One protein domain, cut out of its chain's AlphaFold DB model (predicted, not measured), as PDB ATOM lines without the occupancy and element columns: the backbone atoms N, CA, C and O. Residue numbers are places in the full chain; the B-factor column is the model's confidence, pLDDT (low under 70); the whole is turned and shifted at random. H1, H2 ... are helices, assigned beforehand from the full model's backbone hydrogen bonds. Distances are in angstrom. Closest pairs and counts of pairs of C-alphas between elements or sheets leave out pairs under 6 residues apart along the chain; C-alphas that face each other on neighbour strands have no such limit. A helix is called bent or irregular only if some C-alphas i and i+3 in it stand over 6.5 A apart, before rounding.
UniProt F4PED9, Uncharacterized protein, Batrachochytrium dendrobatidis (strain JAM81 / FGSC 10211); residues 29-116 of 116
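AT A GLANCE: This is residues 29 to 116 of the 116 residues of an uncharacterized protein of Batrachochytrium dendrobatidis (strain JAM81 / FGSC 10211) (UniProt F4PED9). A long, slim helical hairpin: two long helices, H1 and H2, run side by side in opposite directions, and a tail without a named element, residues 104 to 116, folds back from the far end of H2. The helices are shifted along each other, and residues 58 to 63, of which 58 to 61 belong to H1, stick out at one end of the rod. The printed part has 88 residues with two named helices, H1 then H2, and no named strand; the class is all helix. The whole is extended, with a radius of gyration of the C-alphas of 18.9 A and spans of 65 by 24 by 16 A.

HOW THE PARTS SIT: H1, residues 29 to 61, touches H2, residues 73 to 103, with 25 pairs of C-alphas within 8 A. The closest C-alphas of the two are those of Lys 42 and Tyr 83, 5.3 A apart. H1 and H2 run opposite ways at a shallow tilt of 23 degrees, and they form a helical hairpin. Their centres are 15.2 A apart. In both H1 and H2 every O i to N i+4 pair is within hydrogen-bond range.

IN THESE COORDINATES: H1 begins at Lys 29, with its C-alpha at (25.426, 75.964, 139.129), and its first and last C-alphas are 48.5 A apart. H2 begins at Pro 73, with its C-alpha at (39.879, 63.733, 109.115), and ends at Lys 103, with its C-alpha at (11.738, 83.985, 137.622), a length of 44.9 A. Neither helix is bent.

THE WHOLE: The two C-alphas farthest apart are those of Gly 63 and Gly 105, at 64.7 A. The printed part has no cut and ends at Asp 116, the chain's last residue. The link from H1 to H2, 11 residues, is long. The mean pLDDT of the printed part is 85.9; residues 66 to 69 and 111 to 116 are under 70.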
ATOM      1  N   LYS A  29      24.068  75.395 139.091       89.56
ATOM      2  CA  LYS A  29      25.426  75.964 139.129       89.56
ATOM      3  C   LYS A  29      26.505  74.879 139.006       89.56
ATOM      4  O   LYS A  29      27.366  74.980 138.136       89.56
ATOM      5  N   LYS A  30      26.402  73.785 139.777       91.19
ATOM      6  CA  LYS A  30      27.332  72.638 139.684       91.19
ATOM      7  C   LYS A  30      27.345  71.997 138.290       91.19
ATOM      8  O   LYS A  30      28.410  71.704 137.754       91.19
ATOM      9  N   ARG A  31      26.170  71.800 137.675       92.44
ATOM     10  CA  ARG A  31      26.059  71.261 136.305       92.44
ATOM     11  C   ARG A  31      26.701  72.181 135.266       92.44
ATOM     12  O   ARG A  31      27.305  71.676 134.317       92.44
ATOM     13  N   LEU A  32      26.568  73.500 135.430       91.94
ATOM     14  CA  LEU A  32      27.185  74.482 134.541       91.94
ATOM     15  C   LEU A  32      28.711  74.432 134.642       91.94
ATOM     16  O   LEU A  32      29.362  74.289 133.611       91.94
ATOM     17  N   ALA A  33      29.262  74.453 135.860       91.00
ATOM     18  CA  ALA A  33      30.704  74.350 136.100       91.00
ATOM     19  C   ALA A  33      31.296  73.068 135.488       91.00
ATOM     20  O   ALA A  33      32.200  73.136 134.659       91.00
ATOM     21  N   ALA A  34      30.703  71.902 135.774       92.31
ATOM     22  CA  ALA A  34      31.157  70.629 135.209       92.31
ATOM     23  C   ALA A  34      31.103  70.600 133.667       92.31
ATOM     24  O   ALA A  34      31.974  70.031 133.013       92.31
ATOM     25  N   SER A  35      30.087  71.231 133.067       91.94
ATOM     26  CA  SER A  35      29.964  71.302 131.606       91.94
ATOM     27  C   SER A  35      30.979  72.267 130.984       91.94
ATOM     28  O   SER A  35      31.474  71.993 129.891       91.94
ATOM     29  N   LYS A  36      31.306  73.378 131.662       90.44
ATOM     30  CA  LYS A  36      32.364  74.309 131.240       90.44
ATOM     31  C   LYS A  36      33.737  73.623 131.277       90.44
ATOM     32  O   LYS A  36      34.460  73.700 130.289       90.44
ATOM     33  N   GLU A  37      34.035  72.858 132.325       92.94
ATOM     34  CA  GLU A  37      35.273  72.069 132.415       92.94
ATOM     35  C   GLU A  37      35.371  70.997 131.323       92.94
ATOM     36  O   GLU A  37      36.390  70.866 130.644       92.94
ATOM     37  N   LEU A  38      34.279  70.275 131.058       93.44
ATOM     38  CA  LEU A  38      34.240  69.329 129.941       93.44
ATOM     39  C   LEU A  38      34.456  70.030 128.590       93.44
ATOM     40  O   LEU A  38      35.141  69.494 127.719       93.44
ATOM     41  N   ARG A  39      33.901  71.237 128.410       93.88
ATOM     42  CA  ARG A  39      34.103  72.036 127.194       93.88
ATOM     43  C   ARG A  39      35.577  72.395 127.015       93.88
ATOM     44  O   ARG A  39      36.070  72.257 125.900       93.88
ATOM     45  N   LYS A  40      36.259  72.827 128.086       91.62
ATOM     46  CA  LYS A  40      37.699  73.142 128.082       91.62
ATOM     47  C   LYS A  40      38.539  71.927 127.672       91.62
ATOM     48  O   LYS A  40      39.407  72.037 126.812       91.62
ATOM     49  N   LYS A  41      38.229  70.741 128.205       93.94
ATOM     50  CA  LYS A  41      38.905  69.495 127.802       93.94
ATOM     51  C   LYS A  41      38.694  69.184 126.319       93.94
ATOM     52  O   LYS A  41      39.656  68.935 125.603       93.94
ATOM     53  N   LYS A  42      37.453  69.284 125.832       92.75
ATOM     54  CA  LYS A  42      37.115  68.968 124.435       92.75
ATOM     55  C   LYS A  42      37.700  69.946 123.419       92.75
ATOM     56  O   LYS A  42      38.106  69.515 122.346       92.75
ATOM     57  N   ILE A  43      37.760  71.240 123.740       93.44
ATOM     58  CA  ILE A  43      38.423  72.208 122.854       93.44
ATOM     59  C   ILE A  43      39.930  71.959 122.804       93.44
ATOM     60  O   ILE A  43      40.496  72.016 121.720       93.44
ATOM     61  N   LYS A  44      40.558  71.606 123.933       93.69
ATOM     62  CA  LYS A  44      41.977  71.244 123.969       93.69
ATOM     63  C   LYS A  44      42.258  70.000 123.126       93.69
ATOM     64  O   LYS A  44      43.092  70.069 122.237       93.69
ATOM     65  N   GLU A  45      41.495  68.920 123.316       93.50
ATOM     66  CA  GLU A  45      41.605  67.694 122.504       93.50
ATOM     67  C   GLU A  45      41.482  67.983 120.999       93.50
ATOM     68  O   GLU A  45      42.275  67.490 120.199       93.50
ATOM     69  N   HIS A  46      40.505  68.805 120.602       91.56
ATOM     70  CA  HIS A  46      40.331  69.201 119.205       91.56
ATOM     71  C   HIS A  46      41.515  70.032 118.683       91.56
ATOM     72  O   HIS A  46      42.000  69.774 117.584       91.56
ATOM     73  N   SER A  47      41.988  71.017 119.453       90.69
ATOM     74  CA  SER A  47      43.128  71.862 119.073       90.69
ATOM     75  C   SER A  47      44.430  71.069 118.961       90.69
ATOM     76  O   SER A  47      45.166  71.252 117.994       90.69
ATOM     77  N   ASP A  48      44.689  70.152 119.895       92.31
ATOM     78  CA  ASP A  48      45.863  69.274 119.872       92.31
ATOM     79  C   ASP A  48      45.830  68.360 118.633       92.31
ATOM     80  O   ASP A  48      46.846  68.162 117.961       92.31
ATOM     81  N   TYR A  49      44.645  67.863 118.263       90.69
ATOM     82  CA  TYR A  49      44.466  67.064 117.051       90.69
ATOM     83  C   TYR A  49      44.628  67.883 115.762       90.69
ATOM     84  O   TYR A  49      45.233  67.421 114.794       90.69
ATOM     85  N   ALA A  50      44.139  69.124 115.743       89.06
ATOM     86  CA  ALA A  50      44.369  70.040 114.629       89.06
ATOM     87  C   ALA A  50      45.864  70.382 114.483       89.06
ATOM     88  O   ALA A  50      46.372  70.450 113.368       89.06
ATOM     89  N   ALA A  51      46.603  70.517 115.589       90.50
ATOM     90  CA  ALA A  51      48.054  70.705 115.561       90.50
ATOM     91  C   ALA A  51      48.794  69.503 114.946       90.50
ATOM     92  O   ALA A  51      49.774  69.687 114.222       90.50
ATOM     93  N   LEU A  52      48.309  68.277 115.176       88.94
ATOM     94  CA  LEU A  52      48.848  67.065 114.549       88.94
ATOM     95  C   LEU A  52      48.728  67.111 113.015       88.94
ATOM     96  O   LEU A  52      49.684  66.760 112.325       88.94
ATOM     97  N   LYS A  53      47.607  67.618 112.480       87.62
ATOM     98  CA  LYS A  53      47.427  67.843 111.034       87.62
ATOM     99  C   LYS A  53      48.537  68.718 110.453       87.62
ATOM    100  O   LYS A  53      49.130  68.363 109.439       87.62
ATOM    101  N   PHE A  54      48.829  69.842 111.110       87.31
ATOM    102  CA  PHE A  54      49.868  70.770 110.664       87.31
ATOM    103  C   PHE A  54      51.259  70.141 110.729       87.31
ATOM    104  O   PHE A  54      52.012  70.245 109.767       87.31
ATOM    105  N   LYS A  55      51.579  69.424 111.815       87.25
ATOM    106  CA  LYS A  55      52.857  68.701 111.936       87.25
ATOM    107  C   LYS A  55      53.055  67.701 110.802       87.25
ATOM    108  O   LYS A  55      54.138  67.646 110.231       87.25
ATOM    109  N   GLN A  56      52.009  66.948 110.463       85.75
ATOM    110  CA  GLN A  56      52.058  65.999 109.360       85.75
ATOM    111  C   GLN A  56      52.255  66.691 108.011       85.75
ATOM    112  O   GLN A  56      53.081  66.240 107.228       85.75
ATOM    113  N   TRP A  57      51.542  67.786 107.740       86.50
ATOM    114  CA  TRP A  57      51.739  68.550 106.505       86.50
ATOM    115  C   TRP A  57      53.172  69.077 106.383       86.50
ATOM    116  O   TRP A  57      53.791  68.902 105.341       86.50
ATOM    117  N   SER A  58      53.738  69.622 107.460       88.00
ATOM    118  CA  SER A  58      55.128  70.088 107.456       88.00
ATOM    119  C   SER A  58      56.149  68.958 107.280       88.00
ATOM    120  O   SER A  58      57.180  69.175 106.656       88.00
ATOM    121  N   ALA A  59      55.895  67.766 107.829       86.88
ATOM    122  CA  ALA A  59      56.751  66.596 107.617       86.88
ATOM    123  C   ALA A  59      56.705  66.129 106.150       86.88
ATOM    124  O   ALA A  59      57.750  65.897 105.547       86.88
ATOM    125  N   LEU A  60      55.504  66.091 105.552       86.25
ATOM    126  CA  LEU A  60      55.317  65.770 104.132       86.25
ATOM    127  C   LEU A  60      56.048  66.763 103.217       86.25
ATOM    128  O   LEU A  60      56.720  66.338 102.284       86.25
ATOM    129  N   GLU A  61      55.962  68.067 103.493       88.50
ATOM    130  CA  GLU A  61      56.683  69.096 102.723       88.50
ATOM    131  C   GLU A  61      58.208  68.943 102.805       88.50
ATOM    132  O   GLU A  61      58.907  69.236 101.837       88.50
ATOM    133  N   ARG A  62      58.733  68.460 103.938       90.44
ATOM    134  CA  ARG A  62      60.166  68.180 104.119       90.44
ATOM    135  C   ARG A  62      60.610  66.830 103.547       90.44
ATOM    136  O   ARG A  62      61.794  66.517 103.620       90.44
ATOM    137  N   GLY A  63      59.693  66.039 102.982       85.44
ATOM    138  CA  GLY A  63      59.988  64.696 102.478       85.44
ATOM    139  C   GLY A  63      60.304  63.682 103.583       85.44
ATOM    140  O   GLY A  63      60.940  62.667 103.313       85.44
ATOM    141  N   GLU A  64      59.892  63.956 104.826       84.44
ATOM    142  CA  GLU A  64      60.026  63.018 105.940       84.44
ATOM    143  C   GLU A  64      59.011  61.878 105.785       84.44
ATOM    144  O   GLU A  64      57.863  62.087 105.382       84.44
ATOM    145  N   GLU A  65      59.423  60.658 106.126       72.88
ATOM    146  CA  GLU A  65      58.544  59.495 106.088       72.88
ATOM    147  C   GLU A  65      57.488  59.621 107.195       72.88
ATOM    148  O   GLU A  65      57.790  59.628 108.392       72.88
ATOM    149  N   VAL A  66      56.225  59.776 106.801       67.56
ATOM    150  CA  VAL A  66      55.126  59.949 107.749       67.56
ATOM    151  C   VAL A  66      54.506  58.592 108.053       67.56
ATOM    152  O   VAL A  66      53.968  57.936 107.166       67.56
ATOM    153  N   SER A  67      54.558  58.187 109.323       63.03
ATOM    154  CA  SER A  67      53.950  56.944 109.808       63.03
ATOM    155  C   SER A  67      52.451  56.847 109.477       63.03
ATOM    156  O   SER A  67      51.715  57.835 109.532       63.03
ATOM    157  N   GLU A  68      51.989  55.621 109.215       57.16
ATOM    158  CA  GLU A  68      50.602  55.239 108.900       57.16
ATOM    159  C   GLU A  68      49.584  55.610 110.008       57.16
ATOM    160  O   GLU A  68      48.387  55.733 109.753       57.16
ATOM    161  N   LEU A  69      50.055  55.904 111.230       64.06
ATOM    162  CA  LEU A  69      49.277  56.471 112.348       64.06
ATOM    163  C   LEU A  69      49.077  58.004 112.241       64.06
ATOM    164  O   LEU A  69      49.045  58.718 113.245       64.06
ATOM    165  N   GLY A  70      48.966  58.526 111.019       70.69
ATOM    166  CA  GLY A  70      48.793  59.950 110.737       70.69
ATOM    167  C   GLY A  70      47.413  60.516 111.105       70.69
ATOM    168  O   GLY A  70      46.468  59.814 111.474       70.69
ATOM    169  N   TYR A  71      47.293  61.837 110.978       82.06
ATOM    170  CA  TYR A  71      46.046  62.591 111.004       82.06
ATOM    171  C   TYR A  71      44.948  61.895 110.195       82.06
ATOM    172  O   TYR A  71      45.113  61.532 109.030       82.06
ATOM    173  N   ASN A  72      43.778  61.788 110.815       87.38
ATOM    174  CA  ASN A  72      42.579  61.227 110.236       87.38
ATOM    175  C   ASN A  72      41.453  62.271 110.298       87.38
ATOM    176  O   ASN A  72      40.989  62.624 111.390       87.38
ATOM    177  N   PRO A  73      40.935  62.728 109.145       86.00
ATOM    178  CA  PRO A  73      39.879  63.733 109.115       86.00
ATOM    179  C   PRO A  73      38.593  63.259 109.811       86.00
ATOM    180  O   PRO A  73      37.871  64.072 110.386       86.00
ATOM    181  N   LYS A  74      38.309  61.946 109.841       91.56
ATOM    182  CA  LYS A  74      37.141  61.399 110.558       91.56
ATOM    183  C   LYS A  74      37.246  61.640 112.065       91.56
ATOM    184  O   LYS A  74      36.238  61.948 112.705       91.56
ATOM    185  N   THR A  75      38.450  61.540 112.624       91.44
ATOM    186  CA  THR A  75      38.700  61.801 114.046       91.44
ATOM    187  C   THR A  75      38.517  63.284 114.363       91.44
ATOM    188  O   THR A  75      37.828  63.601 115.330       91.44
ATOM    189  N   GLU A  76      39.020  64.196 113.523       91.19
ATOM    190  CA  GLU A  76      38.809  65.641 113.711       91.19
ATOM    191  C   GLU A  76      37.317  66.002 113.674       91.19
ATOM    192  O   GLU A  76      36.817  66.691 114.567       91.19
ATOM    193  N   ILE A  77      36.575  65.480 112.689       93.56
ATOM    194  CA  ILE A  77      35.127  65.702 112.572       93.56
ATOM    195  C   ILE A  77      34.406  65.227 113.837       93.56
ATOM    196  O   ILE A  77      33.556  65.947 114.370       93.56
ATOM    197  N   ARG A  78      34.755  64.041 114.353       94.62
ATOM    198  CA  ARG A  78      34.182  63.514 115.595       94.62
ATOM    199  C   ARG A  78      34.491  64.421 116.788       94.62
ATOM    200  O   ARG A  78      33.568  64.777 117.520       94.62
ATOM    201  N   LEU A  79      35.747  64.835 116.965       93.38
ATOM    202  CA  LEU A  79      36.159  65.727 118.057       93.38
ATOM    203  C   LEU A  79      35.420  67.071 117.995       93.38
ATOM    204  O   LEU A  79      34.904  67.545 119.008       93.38
ATOM    205  N   LYS A  80      35.275  67.645 116.796       92.38
ATOM    206  CA  LYS A  80      34.514  68.880 116.570       92.38
ATOM    207  C   LYS A  80      33.041  68.717 116.946       92.38
ATOM    208  O   LYS A  80      32.473  69.578 117.617       92.38
ATOM    209  N   GLN A  81      32.415  67.607 116.553       95.44
ATOM    210  CA  GLN A  81      31.028  67.311 116.921       95.44
ATOM    211  C   GLN A  81      30.854  67.138 118.434       95.44
ATOM    212  O   GLN A  81      29.872  67.625 118.996       95.44
ATOM    213  N   GLU A  82      31.784  66.458 119.106       94.31
ATOM    214  CA  GLU A  82      31.763  66.305 120.563       94.31
ATOM    215  C   GLU A  82      31.896  67.661 121.270       94.31
ATOM    216  O   GLU A  82      31.097  67.967 122.161       94.31
ATOM    217  N   TYR A  83      32.825  68.514 120.823       93.25
ATOM    218  CA  TYR A  83      32.954  69.887 121.315       93.25
ATOM    219  C   TYR A  83      31.657  70.690 121.127       93.25
ATOM    220  O   TYR A  83      31.168  71.294 122.085       93.25
ATOM    221  N   GLU A  84      31.044  70.661 119.939       94.50
ATOM    222  CA  GLU A  84      29.799  71.394 119.672       94.50
ATOM    223  C   GLU A  84      28.629  70.900 120.533       94.50
ATOM    224  O   GLU A  84      27.837  71.708 121.028       94.50
ATOM    225  N   LYS A  85      28.526  69.588 120.787       95.56
ATOM    226  CA  LYS A  85      27.517  69.036 121.709       95.56
ATOM    227  C   LYS A  85      27.689  69.599 123.120       95.56
ATOM    228  O   LYS A  85      26.713  70.035 123.734       95.56
ATOM    229  N   VAL A  86      28.922  69.640 123.627       94.25
ATOM    230  CA  VAL A  86      29.204  70.185 124.963       94.25
ATOM    231  C   VAL A  86      28.983  71.699 124.999       94.25
ATOM    232  O   VAL A  86      28.380  72.207 125.944       94.25
ATOM    233  N   ARG A  87      29.375  72.428 123.949       92.56
ATOM    234  CA  ARG A  87      29.125  73.870 123.812       92.56
ATOM    235  C   ARG A  87      27.629  74.193 123.859       92.56
ATOM    236  O   ARG A  87      27.222  75.069 124.623       92.56
ATOM    237  N   LYS A  88      26.800  73.453 123.113       95.12
ATOM    238  CA  LYS A  88      25.332  73.583 123.149       95.12
ATOM    239  C   LYS A  88      24.767  73.280 124.538       95.12
ATOM    240  O   LYS A  88      23.899  74.008 125.016       95.12
ATOM    241  N   ARG A  89      25.294  72.258 125.220       93.50
ATOM    242  CA  ARG A  89      24.900  71.914 126.595       93.50
ATOM    243  C   ARG A  89      25.207  73.041 127.584       93.50
ATOM    244  O   ARG A  89      24.329  73.400 128.363       93.50
ATOM    245  N   VAL A  90      26.408  73.624 127.530       93.44
ATOM    246  CA  VAL A  90      26.785  74.789 128.356       93.44
ATOM    247  C   VAL A  90      25.820  75.949 128.119       93.44
ATOM    248  O   VAL A  90      25.308  76.521 129.079       93.44
ATOM    249  N   TYR A  91      25.527  76.257 126.853       93.19
ATOM    250  CA  TYR A  91      24.593  77.324 126.498       93.19
ATOM    251  C   TYR A  91      23.181  77.075 127.051       93.19
ATOM    252  O   TYR A  91      22.601  77.970 127.663       93.19
ATOM    253  N   SER A  92      22.653  75.854 126.904       93.94
ATOM    254  CA  SER A  92      21.332  75.494 127.438       93.94
ATOM    255  C   SER A  92      21.275  75.650 128.954       93.94
ATOM    256  O   SER A  92      20.373  76.305 129.462       93.94
ATOM    257  N   ILE A  93      22.267  75.124 129.682       92.69
ATOM    258  CA  ILE A  93      22.301  75.219 131.149       92.69
ATOM    259  C   ILE A  93      22.405  76.683 131.595       92.69
ATOM    260  O   ILE A  93      21.737  77.079 132.548       92.69
ATOM    261  N   ARG A  94      23.209  77.505 130.903       92.00
ATOM    262  CA  ARG A  94      23.316  78.943 131.190       92.00
ATOM    263  C   ARG A  94      21.972  79.648 130.990       92.00
ATOM    264  O   ARG A  94      21.584  80.456 131.830       92.00
ATOM    265  N   ARG A  95      21.253  79.329 129.910       92.94
ATOM    266  CA  ARG A  95      19.918  79.878 129.635       92.94
ATOM    267  C   ARG A  95      18.914  79.479 130.717       92.94
ATOM    268  O   ARG A  95      18.197  80.344 131.210       92.94
ATOM    269  N   ASP A  96      18.904  78.208 131.113       93.06
ATOM    270  CA  ASP A  96      17.998  77.699 132.146       93.06
ATOM    271  C   ASP A  96      18.292  78.343 133.510       93.06
ATOM    272  O   ASP A  96      17.369  78.742 134.218       93.06
ATOM    273  N   LEU A  97      19.575  78.527 133.848       91.94
ATOM    274  CA  LEU A  97      19.999  79.242 135.053       91.94
ATOM    275  C   LEU A  97      19.549  80.709 135.022       91.94
ATOM    276  O   LEU A  97      18.980  81.190 135.998       91.94
ATOM    277  N   LYS A  98      19.747  81.409 133.898       90.19
ATOM    278  CA  LYS A  98      19.306  82.801 133.730       90.19
ATOM    279  C   LYS A  98      17.795  82.937 133.895       90.19
ATOM    280  O   LYS A  98      17.336  83.818 134.617       90.19
ATOM    281  N   TYR A  99      17.029  82.043 133.272       92.69
ATOM    282  CA  TYR A  99      15.576  82.022 133.398       92.69
ATOM    283  C   TYR A  99      15.131  81.741 134.839       92.69
ATOM    284  O   TYR A  99      14.246  82.424 135.351       92.69
ATOM    285  N   PHE A 100      15.765  80.777 135.511       91.62
ATOM    286  CA  PHE A 100      15.489  80.469 136.912       91.62
ATOM    287  C   PHE A 100      15.723  81.688 137.811       91.62
ATOM    288  O   PHE A 100      14.859  82.033 138.613       91.62
ATOM    289  N   MET A 101      16.859  82.367 137.653       89.06
ATOM    290  CA  MET A 101      17.193  83.545 138.455       89.06
ATOM    291  C   MET A 101      16.189  84.680 138.222       89.06
ATOM    292  O   MET A 101      15.594  85.163 139.181       89.06
ATOM    293  N   MET A 102      15.882  84.992 136.959       89.75
ATOM    294  CA  MET A 102      14.878  85.997 136.599       89.75
ATOM    295  C   MET A 102      13.495  85.683 137.190       89.75
ATOM    296  O   MET A 102      12.856  86.557 137.769       89.75
ATOM    297  N   LYS A 103      13.042  84.425 137.097       91.00
ATOM    298  CA  LYS A 103      11.738  83.985 137.622       91.00
ATOM    299  C   LYS A 103      11.613  84.166 139.135       91.00
ATOM    300  O   LYS A 103      10.510  84.349 139.643       91.00
ATOM    301  N   HIS A 104      12.728  84.087 139.849       88.75
ATOM    302  CA  HIS A 104      12.766  84.207 141.298       88.75
ATOM    303  C   HIS A 104      13.226  85.592 141.784       88.75
ATOM    304  O   HIS A 104      13.511  85.744 142.969       88.75
ATOM    305  N   GLY A 105      13.286  86.592 140.895       86.31
ATOM    306  CA  GLY A 105      13.700  87.955 141.247       86.31
ATOM    307  C   GLY A 105      15.166  88.059 141.675       86.31
ATOM    308  O   GLY A 105      15.521  88.962 142.424       86.31
ATOM    309  N   LEU A 106      16.000  87.112 141.239       86.81
ATOM    310  CA  LEU A 106      17.434  87.100 141.497       86.81
ATOM    311  C   LEU A 106      18.180  87.761 140.343       86.81
ATOM    312  O   LEU A 106      17.893  87.501 139.170       86.81
ATOM    313  N   GLU A 107      19.203  88.537 140.676       82.56
ATOM    314  CA  GLU A 107      20.107  89.095 139.677       82.56
ATOM    315  C   GLU A 107      20.989  87.995 139.076       82.56
ATOM    316  O   GLU A 107      21.614  87.216 139.797       82.56
ATOM    317  N   PHE A 108      21.033  87.898 137.745       78.50
ATOM    318  CA  PHE A 108      21.849  86.885 137.082       78.50
ATOM    319  C   PHE A 108      23.333  87.222 137.211       78.50
ATOM    320  O   PHE A 108      23.848  88.083 136.503       78.50
ATOM    321  N   GLN A 109      24.029  86.460 138.046       74.00
ATOM    322  CA  GLN A 109      25.481  86.388 138.034       74.00
ATOM    323  C   GLN A 109      25.908  85.126 137.298       74.00
ATOM    324  O   GLN A 109      25.535  84.006 137.669       74.00
ATOM    325  N   GLU A 110      26.686  85.314 136.234       71.56
ATOM    326  CA  GLU A 110      27.351  84.201 135.577       71.56
ATOM    327  C   GLU A 110      28.278  83.537 136.606       71.56
ATOM    328  O   GLU A 110      29.162  84.205 137.133       71.56
ATOM    329  N   PRO A 111      28.098  82.238 136.918       68.56
ATOM    330  CA  PRO A 111      29.036  81.560 137.790       68.56
ATOM    331  C   PRO A 111      30.392  81.529 137.093       68.56
ATOM    332  O   PRO A 111      30.511  80.989 135.977       68.56
ATOM    333  N   GLU A 112      31.379  82.119 137.760       61.03
ATOM    334  CA  GLU A 112      32.781  82.014 137.391       61.03
ATOM    335  C   GLU A 112      33.108  80.528 137.244       61.03
ATOM    336  O   GLU A 112      32.738  79.682 138.064       61.03
ATOM    337  N   SER A 113      33.692  80.188 136.101       55.03
ATOM    338  CA  SER A 113      34.458  78.957 136.046       55.03
ATOM    339  C   SER A 113      35.783  79.330 136.665       55.03
ATOM    340  O   SER A 113      36.454  80.183 136.091       55.03
ATOM    341  N   ASP A 114      36.146  78.708 137.783       48.16
ATOM    342  CA  ASP A 114      37.530  78.752 138.237       48.16
ATOM    343  C   ASP A 114      38.434  78.454 137.024       48.16
ATOM    344  O   ASP A 114      38.155  77.552 136.218       48.16
ATOM    345  N   SER A 115      39.473  79.270 136.872       42.56
ATOM    346  CA  SER A 115      40.438  79.271 135.767       42.56
ATOM    347  C   SER A 115      39.972  79.990 134.493       42.56
ATOM    348  O   SER A 115      39.508  79.349 133.538       42.56
ATOM    349  N   ASP A 116      40.140  81.314 134.501       35.66
ATOM    350  CA  ASP A 116      40.949  81.974 133.463       35.66
ATOM    351  C   ASP A 116      42.441  81.711 133.733       35.66
ATOM    352  O   ASP A 116      42.820  81.669 134.930       35.66
TER     353      ASP A 116